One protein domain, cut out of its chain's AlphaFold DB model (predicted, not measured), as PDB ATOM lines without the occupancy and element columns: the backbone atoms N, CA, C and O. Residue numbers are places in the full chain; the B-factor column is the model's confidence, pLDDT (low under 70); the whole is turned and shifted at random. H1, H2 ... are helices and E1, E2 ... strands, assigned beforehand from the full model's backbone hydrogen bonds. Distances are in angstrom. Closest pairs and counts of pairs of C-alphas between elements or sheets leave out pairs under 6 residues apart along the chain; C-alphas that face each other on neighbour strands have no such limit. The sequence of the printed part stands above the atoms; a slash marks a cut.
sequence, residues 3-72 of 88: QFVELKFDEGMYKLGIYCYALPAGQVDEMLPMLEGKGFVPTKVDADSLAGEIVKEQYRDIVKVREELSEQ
ATOM      1  N   GLN A   3      46.924 -46.481 -14.897       64.25
ATOM      2  CA  GLN A   3      45.959 -45.467 -14.518       64.25
ATOM      3  C   GLN A   3      45.041 -46.121 -13.492       64.25
ATOM      4  O   GLN A   3      44.665 -47.285 -13.637       64.25
ATOM      5  N   PHE A   4      44.757 -45.407 -12.418       65.56
ATOM      6  CA  PHE A   4      43.811 -45.831 -11.406       65.56
ATOM      7  C   PHE A   4      42.842 -44.712 -11.201       65.56
ATOM      8  O   PHE A   4      43.236 -43.557 -11.066       65.56
ATOM      9  N   VAL A   5      41.580 -45.076 -11.123       65.94
ATOM     10  CA  VAL A   5      40.545 -44.122 -10.818       65.94
ATOM     11  C   VAL A   5      39.772 -44.645  -9.614       65.94
ATOM     12  O   VAL A   5      39.353 -45.803  -9.576       65.94
ATOM     13  N   GLU A   6      39.670 -43.811  -8.588       71.44
ATOM     14  CA  GLU A   6      39.019 -44.087  -7.317       71.44
ATOM     15  C   GLU A   6      37.770 -43.217  -7.213       71.44
ATOM     16  O   GLU A   6      37.855 -41.995  -7.228       71.44
ATOM     17  N   LEU A   7      36.601 -43.840  -7.093       72.44
ATOM     18  CA  LEU A   7      35.376 -43.129  -6.750       72.44
ATOM     19  C   LEU A   7      35.267 -43.050  -5.214       72.44
ATOM     20  O   LEU A   7      35.690 -43.956  -4.496       72.44
ATOM     21  N   LYS A   8      34.710 -41.966  -4.688       73.50
ATOM     22  CA  LYS A   8      34.431 -41.723  -3.269       73.50
ATOM     23  C   LYS A   8      33.095 -40.994  -3.154       73.50
ATOM     24  O   LYS A   8      32.724 -40.237  -4.045       73.50
ATOM     25  N   PHE A   9      32.375 -41.220  -2.063       72.88
ATOM     26  CA  PHE A   9      31.195 -40.438  -1.700       72.88
ATOM     27  C   PHE A   9      31.411 -39.878  -0.303       72.88
ATOM     28  O   PHE A   9      31.710 -40.640   0.618       72.88
ATOM     29  N   ASP A  10      31.327 -38.562  -0.173       73.31
ATOM     30  CA  ASP A  10      31.719 -37.834   1.028       73.31
ATOM     31  C   ASP A  10      30.871 -36.561   1.135       73.31
ATOM     32  O   ASP A  10      30.734 -35.831   0.156       73.31
ATOM     33  N   GLU A  11      30.254 -36.336   2.297       72.19
ATOM     34  CA  GLU A  11      29.430 -35.146   2.596       72.19
ATOM     35  C   GLU A  11      28.335 -34.812   1.556       72.19
ATOM     36  O   GLU A  11      28.007 -33.652   1.330       72.19
ATOM     37  N   GLY A  12      27.741 -35.823   0.909       76.19
ATOM     38  CA  GLY A  12      26.707 -35.608  -0.113       76.19
ATOM     39  C   GLY A  12      27.247 -35.340  -1.520       76.19
ATOM     40  O   GLY A  12      26.458 -35.139  -2.438       76.19
ATOM     41  N   MET A  13      28.568 -35.383  -1.714       80.00
ATOM     42  CA  MET A  13      29.212 -35.220  -3.015       80.00
ATOM     43  C   MET A  13      29.938 -36.490  -3.461       80.00
ATOM     44  O   MET A  13      30.542 -37.219  -2.669       80.00
ATOM     45  N   TYR A  14      29.921 -36.732  -4.768       83.31
ATOM     46  CA  TYR A  14      30.681 -37.786  -5.424       83.31
ATOM     47  C   TYR A  14      32.029 -37.231  -5.872       83.31
ATOM     48  O   TYR A  14      32.098 -36.222  -6.570       83.31
ATOM     49  N   LYS A  15      33.110 -37.896  -5.482       85.19
ATOM     50  CA  LYS A  15      34.485 -37.527  -5.812       85.19
ATOM     51  C   LYS A  15      35.100 -38.636  -6.654       85.19
ATOM     52  O   LYS A  15      34.994 -39.802  -6.294       85.19
ATOM     53  N   LEU A  16      35.744 -38.296  -7.758       85.12
ATOM     54  CA  LEU A  16      36.451 -39.238  -8.616       85.12
ATOM     55  C   LEU A  16      37.908 -38.796  -8.691       85.12
ATOM     56  O   LEU A  16      38.220 -37.775  -9.291       85.12
ATOM     57  N   GLY A  17      38.785 -39.538  -8.028       85.31
ATOM     58  CA  GLY A  17      40.224 -39.333  -8.043       85.31
ATOM     59  C   GLY A  17      40.873 -40.146  -9.150       85.31
ATOM     60  O   GLY A  17      40.517 -41.300  -9.350       85.31
ATOM     61  N   ILE A  18      41.845 -39.576  -9.839       84.50
ATOM     62  CA  ILE A  18      42.709 -40.251 -10.802       84.50
ATOM     63  C   ILE A  18      44.133 -40.289 -10.251       84.50
ATOM     64  O   ILE A  18      44.598 -39.341  -9.621       84.50
ATOM     65  N   TYR A  19      44.828 -41.389 -10.501       85.94
ATOM     66  CA  TYR A  19      46.219 -41.599 -10.130       85.94
ATOM     67  C   TYR A  19      46.913 -42.330 -11.271       85.94
ATOM     68  O   TYR A  19      46.632 -43.494 -11.555       85.94
ATOM     69  N   CYS A  20      47.829 -41.636 -11.921       82.25
ATOM     70  CA  CYS A  20      48.612 -42.124 -13.039       82.25
ATOM     71  C   CYS A  20      50.082 -42.128 -12.624       82.25
ATOM     72  O   CYS A  20      50.582 -41.130 -12.109       82.25
ATOM     73  N   TYR A  21      50.778 -43.242 -12.832       81.75
ATOM     74  CA  TYR A  21      52.203 -43.352 -12.521       81.75
ATOM     75  C   TYR A  21      52.958 -44.153 -13.573       81.75
ATOM     76  O   TYR A  21      52.367 -44.952 -14.313       81.75
ATOM     77  N   ALA A  22      54.282 -43.964 -13.586       82.38
ATOM     78  CA  ALA A  22      55.169 -44.484 -14.619       82.38
ATOM     79  C   ALA A  22      54.690 -44.061 -16.019       82.38
ATOM     80  O   ALA A  22      54.586 -44.887 -16.936       82.38
ATOM     81  N   LEU A  23      54.321 -42.784 -16.138       81.62
ATOM     82  CA  LEU A  23      53.975 -42.149 -17.397       81.62
ATOM     83  C   LEU A  23      55.269 -41.887 -18.187       81.62
ATOM     84  O   LEU A  23      56.232 -41.374 -17.613       81.62
ATOM     85  N   PRO A  24      55.350 -42.254 -19.478       82.44
ATOM     86  CA  PRO A  24      56.419 -41.800 -20.358       82.44
ATOM     87  C   PRO A  24      56.584 -40.274 -20.355       82.44
ATOM     88  O   PRO A  24      55.635 -39.521 -20.140       82.44
ATOM     89  N   ALA A  25      57.810 -39.829 -20.638       84.81
ATOM     90  CA  ALA A  25      58.148 -38.412 -20.713       84.81
ATOM     91  C   ALA A  25      57.241 -37.678 -21.715       84.81
ATOM     92  O   ALA A  25      57.072 -38.134 -22.845       84.81
ATOM     93  N   GLY A  26      56.675 -36.546 -21.288       84.06
ATOM     94  CA  GLY A  26      55.746 -35.730 -22.078       84.06
ATOM     95  C   GLY A  26      54.277 -36.153 -21.983       84.06
ATOM     96  O   GLY A  26      53.405 -35.361 -22.316       84.06
ATOM     97  N   GLN A  27      53.967 -37.344 -21.459       83.81
ATOM     98  CA  GLN A  27      52.573 -37.777 -21.348       83.81
ATOM     99  C   GLN A  27      51.814 -37.024 -20.244       83.81
ATOM    100  O   GLN A  27      50.607 -36.818 -20.347       83.81
ATOM    101  N   VAL A  28      52.510 -36.584 -19.192       85.75
ATOM    102  CA  VAL A  28      51.915 -35.731 -18.152       85.75
ATOM    103  C   VAL A  28      51.413 -34.421 -18.763       85.75
ATOM    104  O   VAL A  28      50.275 -34.040 -18.503       85.75
ATOM    105  N   ASP A  29      52.214 -33.788 -19.623       86.94
ATOM    106  CA  ASP A  29      51.855 -32.550 -20.322       86.94
ATOM    107  C   ASP A  29      50.673 -32.729 -21.288       86.94
ATOM    108  O   ASP A  29      49.904 -31.793 -21.494       86.94
ATOM    109  N   GLU A  30      50.487 -33.926 -21.854       86.06
ATOM    110  CA  GLU A  30      49.323 -34.251 -22.690       86.06
ATOM    111  C   GLU A  30      48.059 -34.516 -21.858       86.06
ATOM    112  O   GLU A  30      46.963 -34.066 -22.204       86.06
ATOM    113  N   MET A  31      48.193 -35.244 -20.746       83.50
ATOM    114  CA  MET A  31      47.060 -35.655 -19.914       83.50
ATOM    115  C   MET A  31      46.528 -34.523 -19.034       83.50
ATOM    116  O   MET A  31      45.318 -34.439 -18.816       83.50
ATOM    117  N   LEU A  32      47.403 -33.656 -18.525       86.25
ATOM    118  CA  LEU A  32      47.034 -32.554 -17.637       86.25
ATOM    119  C   LEU A  32      45.930 -31.648 -18.231       86.25
ATOM    120  O   LEU A  32      44.867 -31.564 -17.614       86.25
ATOM    121  N   PRO A  33      46.078 -31.057 -19.437       88.44
ATOM    122  CA  PRO A  33      45.047 -30.191 -20.012       88.44
ATOM    123  C   PRO A  33      43.759 -30.947 -20.365       88.44
ATOM    124  O   PRO A  33      42.667 -30.385 -20.273       88.44
ATOM    125  N   MET A  34      43.852 -32.228 -20.741       85.38
ATOM    126  CA  MET A  34      42.680 -33.076 -20.987       85.38
ATOM    127  C   MET A  34      41.847 -33.253 -19.709       85.38
ATOM    128  O   MET A  34      40.614 -33.208 -19.745       85.38
ATOM    129  N   LEU A  35      42.518 -33.463 -18.578       85.88
ATOM    130  CA  LEU A  35      41.888 -33.671 -17.280       85.88
ATOM    131  C   LEU A  35      41.321 -32.366 -16.720       85.88
ATOM    132  O   LEU A  35      40.157 -32.340 -16.310       85.88
ATOM    133  N   GLU A  36      42.076 -31.272 -16.795       88.31
ATOM    134  CA  GLU A  36      41.588 -29.937 -16.428       88.31
ATOM    135  C   GLU A  36      40.372 -29.529 -17.271       88.31
ATOM    136  O   GLU A  36      39.373 -29.053 -16.730       88.31
ATOM    137  N   GLY A  37      40.382 -29.817 -18.579       85.88
ATOM    138  CA  GLY A  37      39.246 -29.575 -19.474       85.88
ATOM    139  C   GLY A  37      37.980 -30.364 -19.109       85.88
ATOM    140  O   GLY A  37      36.870 -29.926 -19.412       85.88
ATOM    141  N   LYS A  38      38.122 -31.498 -18.414       82.44
ATOM    142  CA  LYS A  38      37.001 -32.282 -17.865       82.44
ATOM    143  C   LYS A  38      36.563 -31.820 -16.470       82.44
ATOM    144  O   LYS A  38      35.552 -32.307 -15.960       82.44
ATOM    145  N   GLY A  39      37.278 -30.868 -15.872       87.00
ATOM    146  CA  GLY A  39      37.017 -30.339 -14.535       87.00
ATOM    147  C   GLY A  39      37.727 -31.096 -13.414       87.00
ATOM    148  O   GLY A  39      37.320 -30.969 -12.261       87.00
ATOM    149  N   PHE A  40      38.753 -31.893 -13.728       89.12
ATOM    150  CA  PHE A  40      39.641 -32.420 -12.697       89.12
ATOM    151  C   PHE A  40      40.545 -31.315 -12.166       89.12
ATOM    152  O   PHE A  40      41.119 -30.537 -12.924       89.12
ATOM    153  N   VAL A  41      40.707 -31.301 -10.853       90.88
ATOM    154  CA  VAL A  41      41.665 -30.465 -10.144       90.88
ATOM    155  C   VAL A  41      42.908 -31.314  -9.880       90.88
ATOM    156  O   VAL A  41      42.806 -32.315  -9.162       90.88
ATOM    157  N   PRO A  42      44.076 -30.981 -10.456       88.62
ATOM    158  CA  PRO A  42      45.307 -31.707 -10.182       88.62
ATOM    159  C   PRO A  42      45.713 -31.517  -8.716       88.62
ATOM    160  O   PRO A  42      45.815 -30.400  -8.217       88.62
ATOM    161  N   THR A  43      45.957 -32.624  -8.020       87.88
ATOM    162  CA  THR A  43      46.427 -32.639  -6.627       87.88
ATOM    163  C   THR A  43      47.919 -32.935  -6.540       87.88
ATOM    164  O   THR A  43      48.570 -32.554  -5.565       87.88
ATOM    165  N   LYS A  44      48.480 -33.597  -7.560       85.31
ATOM    166  CA  LYS A  44      49.908 -33.897  -7.670       85.31
ATOM    167  C   LYS A  44      50.319 -33.989  -9.136       85.31
ATOM    168  O   LYS A  44      49.688 -34.712  -9.897       85.31
ATOM    169  N   VAL A  45      51.381 -33.291  -9.516       89.75
ATOM    170  CA  VAL A  45      51.937 -33.313 -10.874       89.75
ATOM    171  C   VAL A  45      53.451 -33.454 -10.759       89.75
ATOM    172  O   VAL A  45      54.104 -32.590 -10.179       89.75
ATOM    173  N   ASP A  46      53.995 -34.541 -11.295       88.25
ATOM    174  CA  ASP A  46      55.430 -34.817 -11.394       88.25
ATOM    175  C   ASP A  46      55.784 -35.177 -12.843       88.25
ATOM    176  O   ASP A  46      54.903 -35.352 -13.679       88.25
ATOM    177  N   ALA A  47      57.074 -35.334 -13.153       84.56
ATOM    178  CA  ALA A  47      57.536 -35.616 -14.517       84.56
ATOM    179  C   ALA A  47      56.997 -36.938 -15.110       84.56
ATOM    180  O   ALA A  47      56.885 -37.065 -16.327       84.56
ATOM    181  N   ASP A  48      56.677 -37.919 -14.264       84.25
ATOM    182  CA  ASP A  48      56.225 -39.264 -14.642       84.25
ATOM    183  C   ASP A  48      54.945 -39.702 -13.905       84.25
ATOM    184  O   ASP A  48      54.531 -40.867 -13.986       84.25
ATOM    185  N   SER A  49      54.313 -38.793 -13.156       85.50
ATOM    186  CA  SER A  49      53.116 -39.105 -12.379       85.50
ATOM    187  C   SER A  49      52.145 -37.933 -12.301       85.50
ATOM    188  O   SER A  49      52.539 -36.771 -12.281       85.50
ATOM    189  N   LEU A  50      50.856 -38.253 -12.268       88.12
ATOM    190  CA  LEU A  50      49.773 -37.280 -12.231       88.12
ATOM    191  C   LEU A  50      48.652 -37.808 -11.344       88.12
ATOM    192  O   LEU A  50      48.169 -38.923 -11.541       88.12
ATOM    193  N   ALA A  51      48.213 -37.001 -10.391       87.56
ATOM    194  CA  ALA A  51      47.014 -37.240  -9.618       87.56
ATOM    195  C   ALA A  51      46.111 -36.012  -9.638       87.56
ATOM    196  O   ALA A  51      46.572 -34.869  -9.670       87.56
ATOM    197  N   GLY A  52      44.813 -36.257  -9.591       88.75
ATOM    198  CA  GLY A  52      43.803 -35.213  -9.593       88.75
ATOM    199  C   GLY A  52      42.461 -35.755  -9.157       88.75
ATOM    200  O   GLY A  52      42.271 -36.965  -9.063       88.75
ATOM    201  N   GLU A  53      41.523 -34.868  -8.877       89.69
ATOM    202  CA  GLU A  53      40.180 -35.247  -8.463       89.69
ATOM    203  C   GLU A  53      39.124 -34.348  -9.090       89.69
ATOM    204  O   GLU A  53      39.348 -33.163  -9.315       89.69
ATOM    205  N   ILE A  54      37.959 -34.913  -9.368       89.12
ATOM    206  CA  ILE A  54      36.770 -34.164  -9.756       89.12
ATOM    207  C   ILE A  54      35.666 -34.426  -8.743       89.12
ATOM    208  O   ILE A  54      35.466 -35.558  -8.304       89.12
ATOM    209  N   VAL A  55      34.940 -33.373  -8.382       88.25
ATOM    210  CA  VAL A  55      33.821 -33.437  -7.442       88.25
ATOM    211  C   VAL A  55      32.534 -33.078  -8.179       88.25
ATOM    212  O   VAL A  55      32.497 -32.108  -8.938       88.25
ATOM    213  N   LYS A  56      31.486 -33.879  -7.986       85.50
ATOM    214  CA  LYS A  56      30.152 -33.687  -8.566       85.50
ATOM    215  C   LYS A  56      29.078 -33.936  -7.516       85.50
ATOM    216  O   LYS A  56      29.186 -34.853  -6.710       85.50
ATOM    217  N   GLU A  57      28.011 -33.150  -7.570       84.12
ATOM    218  CA  GLU A  57      26.855 -33.312  -6.681       84.12
ATOM    219  C   GLU A  57      26.004 -34.527  -7.074       84.12
ATOM    220  O   GLU A  57      25.455 -35.211  -6.217       84.12
ATOM    221  N   GLN A  58      25.920 -34.844  -8.373       81.75
ATOM    222  CA  GLN A  58      25.104 -35.949  -8.872       81.75
ATOM    223  C   GLN A  58      25.944 -37.177  -9.233       81.75
ATOM    224  O   GLN A  58      26.935 -37.090  -9.961       81.75
ATOM    225  N   TYR A  59      25.472 -38.356  -8.816       79.25
ATOM    226  CA  TYR A  59      26.071 -39.640  -9.196       79.25
ATOM    227  C   TYR A  59      26.109 -39.832 -10.715       79.25
ATOM    228  O   TYR A  59      27.073 -40.345 -11.272       79.25
ATOM    229  N   ARG A  60      25.071 -39.389 -11.428       83.12
ATOM    230  CA  ARG A  60      25.015 -39.552 -12.883       83.12
ATOM    231  C   ARG A  60      26.160 -38.825 -13.592       83.12
ATOM    232  O   ARG A  60      26.717 -39.362 -14.546       83.12
ATOM    233  N   ASP A  61      26.539 -37.649 -13.100       85.38
ATOM    234  CA  ASP A  61      27.634 -36.870 -13.678       85.38
ATOM    235  C   ASP A  61      28.985 -37.545 -13.437       85.38
ATOM    236  O   ASP A  61      29.807 -37.613 -14.349       85.38
ATOM    237  N   ILE A  62      29.203 -38.101 -12.237       83.56
ATOM    238  CA  ILE A  62      30.447 -38.818 -11.928       83.56
ATOM    239  C   ILE A  62      30.576 -40.101 -12.761       83.56
ATOM    240  O   ILE A  62      31.666 -40.425 -13.235       83.56
ATOM    241  N   VAL A  63      29.464 -40.813 -12.981       81.94
ATOM    242  CA  VAL A  63      29.420 -42.015 -13.828       81.94
ATOM    243  C   VAL A  63      29.727 -41.663 -15.277       81.94
ATOM    244  O   VAL A  63      30.542 -42.346 -15.888       81.94
ATOM    245  N   LYS A  64      29.162 -40.572 -15.802       86.06
ATOM    246  CA  LYS A  64      29.434 -40.134 -17.174       86.06
ATOM    247  C   LYS A  64      30.917 -39.825 -17.391       86.06
ATOM    248  O   LYS A  64      31.507 -40.304 -18.352       86.06
ATOM    249  N   VAL A  65      31.543 -39.083 -16.474       84.38
ATOM    250  CA  VAL A  65      32.992 -38.805 -16.536       84.38
ATOM    251  C   VAL A  65      33.797 -40.107 -16.498       84.38
ATOM    252  O   VAL A  65      34.785 -40.257 -17.212       84.38
ATOM    253  N   ARG A  66      33.357 -41.075 -15.691       80.50
ATOM    254  CA  ARG A  66      33.960 -42.407 -15.627       80.50
ATOM    255  C   ARG A  66      33.832 -43.186 -16.942       80.50
ATOM    256  O   ARG A  66      34.801 -43.828 -17.347       80.50
ATOM    257  N   GLU A  67      32.681 -43.150 -17.601       82.12
ATOM    258  CA  GLU A  67      32.489 -43.794 -18.909       82.12
ATOM    259  C   GLU A  67      33.401 -43.159 -19.965       82.12
ATOM    260  O   GLU A  67      34.170 -43.873 -20.605       82.12
ATOM    261  N   GLU A  68      33.444 -41.826 -20.034       83.94
ATOM    262  CA  GLU A  68      34.313 -41.088 -20.966       83.94
ATOM    263  C   GLU A  68      35.812 -41.361 -20.753       83.94
ATOM    264  O   GLU A  68      36.591 -41.320 -21.705       83.94
ATOM    265  N   LEU A  69      36.254 -41.586 -19.510       80.12
ATOM    266  CA  LEU A  69      37.641 -41.977 -19.229       80.12
ATOM    267  C   LEU A  69      37.907 -43.429 -19.639       80.12
ATOM    268  O   LEU A  69      38.975 -43.727 -20.167       80.12
ATOM    269  N   SER A  70      36.934 -44.324 -19.450       77.69
ATOM    270  CA  SER A  70      37.054 -45.731 -19.860       77.69
ATOM    271  C   SER A  70      37.186 -45.881 -21.377       77.69
ATOM    272  O   SER A  70      37.925 -46.745 -21.835       77.69
ATOM    273  N   GLU A  71      36.525 -45.019 -22.157       80.44
ATOM    274  CA  GLU A  71      36.695 -44.950 -23.619       80.44
ATOM    275  C   GLU A  71      38.090 -44.458 -24.045       80.44
ATOM    276  O   GLU A  71      38.489 -44.658 -25.188       80.44
ATOM    277  N   GLN A  72      38.844 -43.836 -23.134       72.69
ATOM    278  CA  GLN A  72      40.184 -43.283 -23.366       72.69
ATOM    279  C   GLN A  72      41.290 -44.162 -22.765       72.69
ATOM    280  O   GLN A  72      42.310 -43.656 -22.302       72.69
TER     281      GLN A  72
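What this domain is: This is residues 3 to 72 of the 88 residues of an uncharacterized protein of Candidatus Atribacteria bacterium MT.SAG.1 (UniProt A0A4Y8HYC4). One twisted sheet of four strands has both helices over one face, H1 towards the E3 edge and H2 towards the E1 edge, and its other face is bare. The 70 printed residues have named elements in the order E1 E2 H1 E3 E4 H2; the antiparallel sheet runs E1, E2, E4, E3. The class is mixed, helices and strands, in two layers, a sheet with helices on one face. The whole is compact, with a radius of gyration of the C-alphas of 12.0 A, yet elongated, spanning 37 by 23 by 18 A.

How they stand to each other: Look first at inner strands E2, residues 13 to 21, and E4, residues 49 to 56, where N 16 and O 54 are 2.8 A apart. Edge strand E1, residues 3 to 10, forms a hairpin with E2, with N 6 and O 17 at 2.8 A. Edge strand E3, residues 41 to 45, forms a hairpin with E4, with N 43 and O 51 at 2.9 A. H1, residues 27 to 37, runs along the strands over E4 and E3 at a height of 8.9 A over the sheet; its closest C-alphas to E4 are Val 28 and Leu 50, 6.5 A. E2, H1 and E3 make a split strand-helix-strand unit, two strands running the same way with E4 between them, and its crossover is right-handed. H2, residues 59 to 70, is on the same face at a height of 9.3 A over the sheet, over E2 and, only just, E4 with 3 of its C-alphas; the closest C-alphas of H2 and E2 are those of Tyr 59 and Tyr 14, 6.2 A apart, and the closest of H2 and E4 are those of Ile 62 and Lys 56, 6.1 A apart. H1 and H2 are apart. Every O i to N i+4 pair is within hydrogen-bond range in H2, and 5 of 7 in H1.

Where its parts are: Find C-alpha 3 at (45.959, -45.467, -14.518), where E1 begins its 22.4 A. E2 covers 26.2 A, H1 15.8 A, E3 10.7 A and E4 23.9 A; H2, 16.5 A, ends at C-alpha 70, (37.054, -45.731, -19.860).

The domain as a whole: The C-alphas farthest apart, Gly 12 and Ala 25, are 37.7 A from each other. The printed part has no cut, and its links are tight. Confidence is low, under 70, at residues 3 to 5.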